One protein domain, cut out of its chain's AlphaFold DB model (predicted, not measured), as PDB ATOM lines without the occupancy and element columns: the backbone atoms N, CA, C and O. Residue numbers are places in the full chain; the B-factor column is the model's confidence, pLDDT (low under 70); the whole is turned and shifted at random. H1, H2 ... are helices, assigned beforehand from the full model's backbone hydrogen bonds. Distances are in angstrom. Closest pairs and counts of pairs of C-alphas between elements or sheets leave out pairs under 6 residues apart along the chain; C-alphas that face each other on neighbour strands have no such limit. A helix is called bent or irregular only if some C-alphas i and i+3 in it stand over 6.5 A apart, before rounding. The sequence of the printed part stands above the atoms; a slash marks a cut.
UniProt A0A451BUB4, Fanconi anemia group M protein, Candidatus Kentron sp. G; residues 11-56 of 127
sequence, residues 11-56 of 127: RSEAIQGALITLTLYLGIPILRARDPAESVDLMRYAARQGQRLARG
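This is residues 11 to 56 of the 127 residues of the protein "Fanconi anemia group M protein" of Candidatus Kentron sp. G (UniProt A0A451BUB4). What shape is this? It is a flat, open zigzag like a letter N: H2 and H1 are its two side strokes, running nearly the same way, and residues 26 to 35 fold back between them. What is it made of? The printed part has 46 residues with two named helices, H1 then H2, and no named strand: all helix. How dense is it? It is only just loose, close to extended, with a radius of gyration of the C-alphas of 13.8 A and spans of 40 by 26 by 6 A.

Does H2, residues 36 to 54, touch H1, residues 11 to 25? They are apart, with no C-alpha of the one within 8 A of the other. How are their backbones paired? In H1 and H2 every O i to N i+4 pair is within hydrogen-bond range.

Where is H2? It measures 26.9 A from C-alpha 36 at (37.724, 34.655, 45.748) to C-alpha 54. Where is H1? It measures 20.6 A from C-alpha 11 at (38.553, 45.856, 24.642) to C-alpha 25. It is neither bent nor irregular, but only just: C-alphas 22 and 25 are 6.1 A apart.

How large is it? The two C-alphas farthest apart, of Arg 11 and Gly 56, are 42.8 A apart. Is it continuous? The printed part has no cut, and the link from H1 to H2 is short. Where is confidence low? Residues 11 and 56 are under 70.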
ATOM      1  N   ARG A  11      39.006  47.023  23.866       68.50
ATOM      2  CA  ARG A  11      38.553  45.856  24.642       68.50
ATOM      3  C   ARG A  11      37.864  46.283  25.935       68.50
ATOM      4  O   ARG A  11      36.938  45.611  26.383       68.50
ATOM      5  N   SER A  12      38.311  47.387  26.528       75.88
ATOM      6  CA  SER A  12      37.703  47.923  27.742       75.88
ATOM      7  C   SER A  12      36.338  48.544  27.458       75.88
ATOM      8  O   SER A  12      35.403  48.262  28.207       75.88
ATOM      9  N   GLU A  13      36.173  49.249  26.331       87.12
ATOM     10  CA  GLU A  13      34.867  49.803  25.955       87.12
ATOM     11  C   GLU A  13      33.862  48.706  25.589       87.12
ATOM     12  O   GLU A  13      32.704  48.794  25.985       87.12
ATOM     13  N   ALA A  14      34.286  47.633  24.911       91.19
ATOM     14  CA  ALA A  14      33.404  46.502  24.613       91.19
ATOM     15  C   ALA A  14      32.891  45.811  25.892       91.19
ATOM     16  O   ALA A  14      31.702  45.510  26.012       91.19
ATOM     17  N   ILE A  15      33.774  45.598  26.875       89.19
ATOM     18  CA  ILE A  15      33.394  45.025  28.175       89.19
ATOM     19  C   ILE A  15      32.466  45.980  28.932       89.19
ATOM     20  O   ILE A  15      31.452  45.544  29.470       89.19
ATOM     21  N   GLN A  16      32.773  47.278  28.959       89.94
ATOM     22  CA  GLN A  16      31.926  48.274  29.614       89.94
ATOM     23  C   GLN A  16      30.544  48.365  28.963       89.94
ATOM     24  O   GLN A  16      29.548  48.370  29.681       89.94
ATOM     25  N   GLY A  17      30.471  48.356  27.631       93.06
ATOM     26  CA  GLY A  17      29.215  48.321  26.886       93.06
ATOM     27  C   GLY A  17      28.369  47.106  27.258       93.06
ATOM     28  O   GLY A  17      27.202  47.260  27.606       93.06
ATOM     29  N   ALA A  18      28.972  45.914  27.307       93.88
ATOM     30  CA  ALA A  18      28.274  44.701  27.730       93.88
ATOM     31  C   ALA A  18      27.754  44.788  29.178       93.88
ATOM     32  O   ALA A  18      26.610  44.419  29.445       93.88
ATOM     33  N   LEU A  19      28.558  45.313  30.112       92.69
ATOM     34  CA  LEU A  19      28.141  45.514  31.507       92.69
ATOM     35  C   LEU A  19      26.978  46.511  31.617       92.69
ATOM     36  O   LEU A  19      26.049  46.282  32.395       92.69
ATOM     37  N   ILE A  20      27.010  47.588  30.827       93.00
ATOM     38  CA  ILE A  20      25.932  48.579  30.742       93.00
ATOM     39  C   ILE A  20      24.657  47.921  30.209       93.00
ATOM     40  O   ILE A  20      23.604  48.066  30.828       93.00
ATOM     41  N   THR A  21      24.742  47.159  29.114       95.69
ATOM     42  CA  THR A  21      23.599  46.434  28.537       95.69
ATOM     43  C   THR A  21      22.966  45.484  29.549       95.69
ATOM     44  O   THR A  21      21.760  45.558  29.791       95.69
ATOM     45  N   LEU A  22      23.776  44.633  30.185       95.69
ATOM     46  CA  LEU A  22      23.313  43.683  31.197       95.69
ATOM     47  C   LEU A  22      22.632  44.387  32.376       95.69
ATOM     48  O   LEU A  22      21.560  43.965  32.802       95.69
ATOM     49  N   THR A  23      23.219  45.478  32.872       93.62
ATOM     50  CA  THR A  23      22.744  46.130  34.099       93.62
ATOM     51  C   THR A  23      21.548  47.046  33.855       93.62
ATOM     52  O   THR A  23      20.555  46.949  34.570       93.62
ATOM     53  N   LEU A  24      21.626  47.951  32.872       93.94
ATOM     54  CA  LEU A  24      20.626  49.009  32.684       93.94
ATOM     55  C   LEU A  24      19.434  48.567  31.839       93.94
ATOM     56  O   LEU A  24      18.323  49.026  32.079       93.94
ATOM     57  N   TYR A  25      19.662  47.698  30.853       96.50
ATOM     58  CA  TYR A  25      18.639  47.356  29.864       96.50
ATOM     59  C   TYR A  25      18.053  45.964  30.089       96.50
ATOM     60  O   TYR A  25      16.848  45.786  29.957       96.50
ATOM     61  N   LEU A  26      18.881  44.986  30.470       96.00
ATOM     62  CA  LEU A  26      18.409  43.636  30.805       96.00
ATOM     63  C   LEU A  26      18.046  43.482  32.289       96.00
ATOM     64  O   LEU A  26      17.434  42.486  32.665       96.00
ATOM     65  N   GLY A  27      18.417  44.451  33.132       93.06
ATOM     66  CA  GLY A  27      18.115  44.429  34.563       93.06
ATOM     67  C   GLY A  27      18.809  43.295  35.325       93.06
ATOM     68  O   GLY A  27      18.326  42.883  36.377       93.06
ATOM     69  N   ILE A  28      19.924  42.773  34.804       95.19
ATOM     70  CA  ILE A  28      20.706  41.702  35.424       95.19
ATOM     71  C   ILE A  28      21.771  42.352  36.319       95.19
ATOM     72  O   ILE A  28      22.737  42.920  35.801       95.19
ATOM     73  N   PRO A  29      21.634  42.300  37.657       89.00
ATOM     74  CA  PRO A  29      22.588  42.931  38.558       89.00
ATOM     75  C   PRO A  29      23.923  42.184  38.540       89.00
ATOM     76  O   PRO A  29      23.983  40.975  38.766       89.00
ATOM     77  N   ILE A  30      25.010  42.922  38.321       91.19
ATOM     78  CA  ILE A  30      26.369  42.378  38.314       91.19
ATOM     79  C   ILE A  30      27.077  42.795  39.600       91.19
ATOM     80  O   ILE A  30      27.219  43.983  39.887       91.19
ATOM     81  N   LEU A  31      27.553  41.814  40.367       92.44
ATOM     82  CA  LEU A  31      28.369  42.041  41.557       92.44
ATOM     83  C   LEU A  31      29.829  41.724  41.235       92.44
ATOM     84  O   LEU A  31      30.142  40.635  40.756       92.44
ATOM     85  N   ARG A  32      30.727  42.675  41.502       90.81
ATOM     86  CA  ARG A  32      32.166  42.498  41.290       90.81
ATOM     87  C   ARG A  32      32.851  42.163  42.608       90.81
ATOM     88  O   ARG A  32      32.786  42.953  43.543       90.81
ATOM     89  N   ALA A  33      33.563  41.043  42.632       95.44
ATOM     90  CA  ALA A  33      34.513  40.715  43.685       95.44
ATOM     91  C   ALA A  33      35.942  41.054  43.242       95.44
ATOM     92  O   ALA A  33      36.283  40.949  42.059       95.44
ATOM     93  N   ARG A  34      36.778  41.469  44.188       94.06
ATOM     94  CA  ARG A  34      38.213  41.712  43.998       94.06
ATOM     95  C   ARG A  34      39.020  40.424  44.118       94.06
ATOM     96  O   ARG A  34      40.062  40.313  43.479       94.06
ATOM     97  N   ASP A  35      38.521  39.466  44.894       96.19
ATOM     98  CA  ASP A  35      39.172  38.192  45.172       96.19
ATOM     99  C   ASP A  35      38.147  37.053  45.412       96.19
ATOM    100  O   ASP A  35      36.929  37.287  45.489       96.19
ATOM    101  N   PRO A  36      38.608  35.789  45.491       97.81
ATOM    102  CA  PRO A  36      37.724  34.655  45.748       97.81
ATOM    103  C   PRO A  36      37.003  34.712  47.103       97.81
ATOM    104  O   PRO A  36      35.870  34.241  47.195       97.81
ATOM    105  N   ALA A  37      37.609  35.293  48.142       97.56
ATOM    106  CA  ALA A  37      36.992  35.366  49.466       97.56
ATOM    107  C   ALA A  37      35.786  36.320  49.459       97.56
ATOM    108  O   ALA A  37      34.700  35.950  49.909       97.56
ATOM    109  N   GLU A  38      35.932  37.492  48.838       97.50
ATOM    110  CA  GLU A  38      34.841  38.446  48.635       97.50
ATOM    111  C   GLU A  38      33.720  37.839  47.778       97.50
ATOM    112  O   GLU A  38      32.543  38.069  48.050       97.50
ATOM    113  N   SER A  39      34.051  36.988  46.799       96.88
ATOM    114  CA  SER A  39      33.045  36.255  46.015       96.88
ATOM    115  C   SER A  39      32.186  35.338  46.895       96.88
ATOM    116  O   SER A  39      30.960  35.339  46.771       96.88
ATOM    117  N   VAL A  40      32.806  34.587  47.815       98.00
ATOM    118  CA  VAL A  40      32.089  33.708  48.760       98.00
ATOM    119  C   VAL A  40      31.183  34.520  49.684       98.00
ATOM    120  O   VAL A  40      30.036  34.132  49.926       98.00
ATOM    121  N   ASP A  41      31.660  35.662  50.174       97.50
ATOM    122  CA  ASP A  41      30.858  36.538  51.026       97.50
ATOM    123  C   ASP A  41      29.654  37.119  50.280       97.50
ATOM    124  O   ASP A  41      28.535  37.066  50.800       97.50
ATOM    125  N   LEU A  42      29.831  37.580  49.037       97.12
ATOM    126  CA  LEU A  42      28.731  38.056  48.193       97.12
ATOM    127  C   LEU A  42      27.668  36.971  47.977       97.12
ATOM    128  O   LEU A  42      26.477  37.242  48.155       97.12
ATOM    129  N   MET A  43      28.075  35.734  47.675       96.56
ATOM    130  CA  MET A  43      27.150  34.600  47.538       96.56
ATOM    131  C   MET A  43      26.390  34.330  48.840       96.56
ATOM    132  O   MET A  43      25.168  34.162  48.838       96.56
ATOM    133  N   ARG A  44      27.092  34.338  49.978       97.69
ATOM    134  CA  ARG A  44      26.491  34.130  51.300       97.69
ATOM    135  C   ARG A  44      25.487  35.230  51.646       97.69
ATOM    136  O   ARG A  44      24.418  34.932  52.185       97.69
ATOM    137  N   TYR A  45      25.804  36.490  51.354       95.44
ATOM    138  CA  TYR A  45      24.883  37.607  51.557       95.44
ATOM    139  C   TYR A  45      23.650  37.469  50.670       95.44
ATOM    140  O   TYR A  45      22.537  37.535  51.195       95.44
ATOM    141  N   ALA A  46      23.828  37.200  49.376       94.81
ATOM    142  CA  ALA A  46      22.728  36.995  48.439       94.81
ATOM    143  C   ALA A  46      21.793  35.866  48.901       94.81
ATOM    144  O   ALA A  46      20.584  36.072  48.986       94.81
ATOM    145  N   ALA A  47      22.344  34.719  49.314       95.00
ATOM    146  CA  ALA A  47      21.562  33.593  49.820       95.00
ATOM    147  C   ALA A  47      20.745  33.960  51.071       95.00
ATOM    148  O   ALA A  47      19.545  33.693  51.132       95.00
ATOM    149  N   ARG A  48      21.358  34.629  52.056       93.75
ATOM    150  CA  ARG A  48      20.662  35.069  53.282       93.75
ATOM    151  C   ARG A  48      19.544  36.069  52.985       93.75
ATOM    152  O   ARG A  48      18.466  35.976  53.570       93.75
ATOM    153  N   GLN A  49      19.796  37.027  52.092       89.62
ATOM    154  CA  GLN A  49      18.781  37.993  51.672       89.62
ATOM    155  C   GLN A  49      17.641  37.297  50.926       89.62
ATOM    156  O   GLN A  49      16.486  37.501  51.287       89.62
ATOM    157  N   GLY A  50      17.955  36.416  49.972       90.81
ATOM    158  CA  GLY A  50      16.977  35.627  49.222       90.81
ATOM    159  C   GLY A  50      16.091  34.771  50.128       90.81
ATOM    160  O   GLY A  50      14.871  34.808  50.011       90.81
ATOM    161  N   GLN A  51      16.674  34.088  51.115       89.62
ATOM    162  CA  GLN A  51      15.915  33.332  52.118       89.62
ATOM    163  C   GLN A  51      14.985  34.229  52.947       89.62
ATOM    164  O   GLN A  51      13.856  33.846  53.250       89.62
ATOM    165  N   ARG A  52      15.434  35.432  53.322       82.31
ATOM    166  CA  ARG A  52      14.604  36.392  54.062       82.31
ATOM    167  C   ARG A  52      13.440  36.912  53.218       82.31
ATOM    168  O   ARG A  52      12.332  37.017  53.741       82.31
ATOM    169  N   LEU A  53      13.691  37.202  51.941       81.69
ATOM    170  CA  LEU A  53      12.679  37.604  50.963       81.69
ATOM    171  C   LEU A  53      11.632  36.505  50.762       81.69
ATOM    172  O   LEU A  53      10.444  36.769  50.910       81.69
ATOM    173  N   ALA A  54      12.072  35.269  50.512       83.25
ATOM    174  CA  ALA A  54      11.194  34.118  50.295       83.25
ATOM    175  C   ALA A  54      10.293  33.821  51.504       83.25
ATOM    176  O   ALA A  54       9.158  33.388  51.348       83.25
ATOM    177  N   ARG A  55      10.771  34.107  52.720       81.00
ATOM    178  CA  ARG A  55       9.984  33.998  53.959       81.00
ATOM    179  C   ARG A  55       8.997  35.159  54.177       81.00
ATOM    180  O   ARG A  55       8.440  35.259  55.263       81.00
ATOM    181  N   GLY A  56       8.840  36.080  53.221       66.12
ATOM    182  CA  GLY A  56       7.976  37.260  53.354       66.12
ATOM    183  C   GLY A  56       8.475  38.293  54.372       66.12
ATOM    184  O   GLY A  56       7.778  39.250  54.693       66.12
TER     185      GLY A  56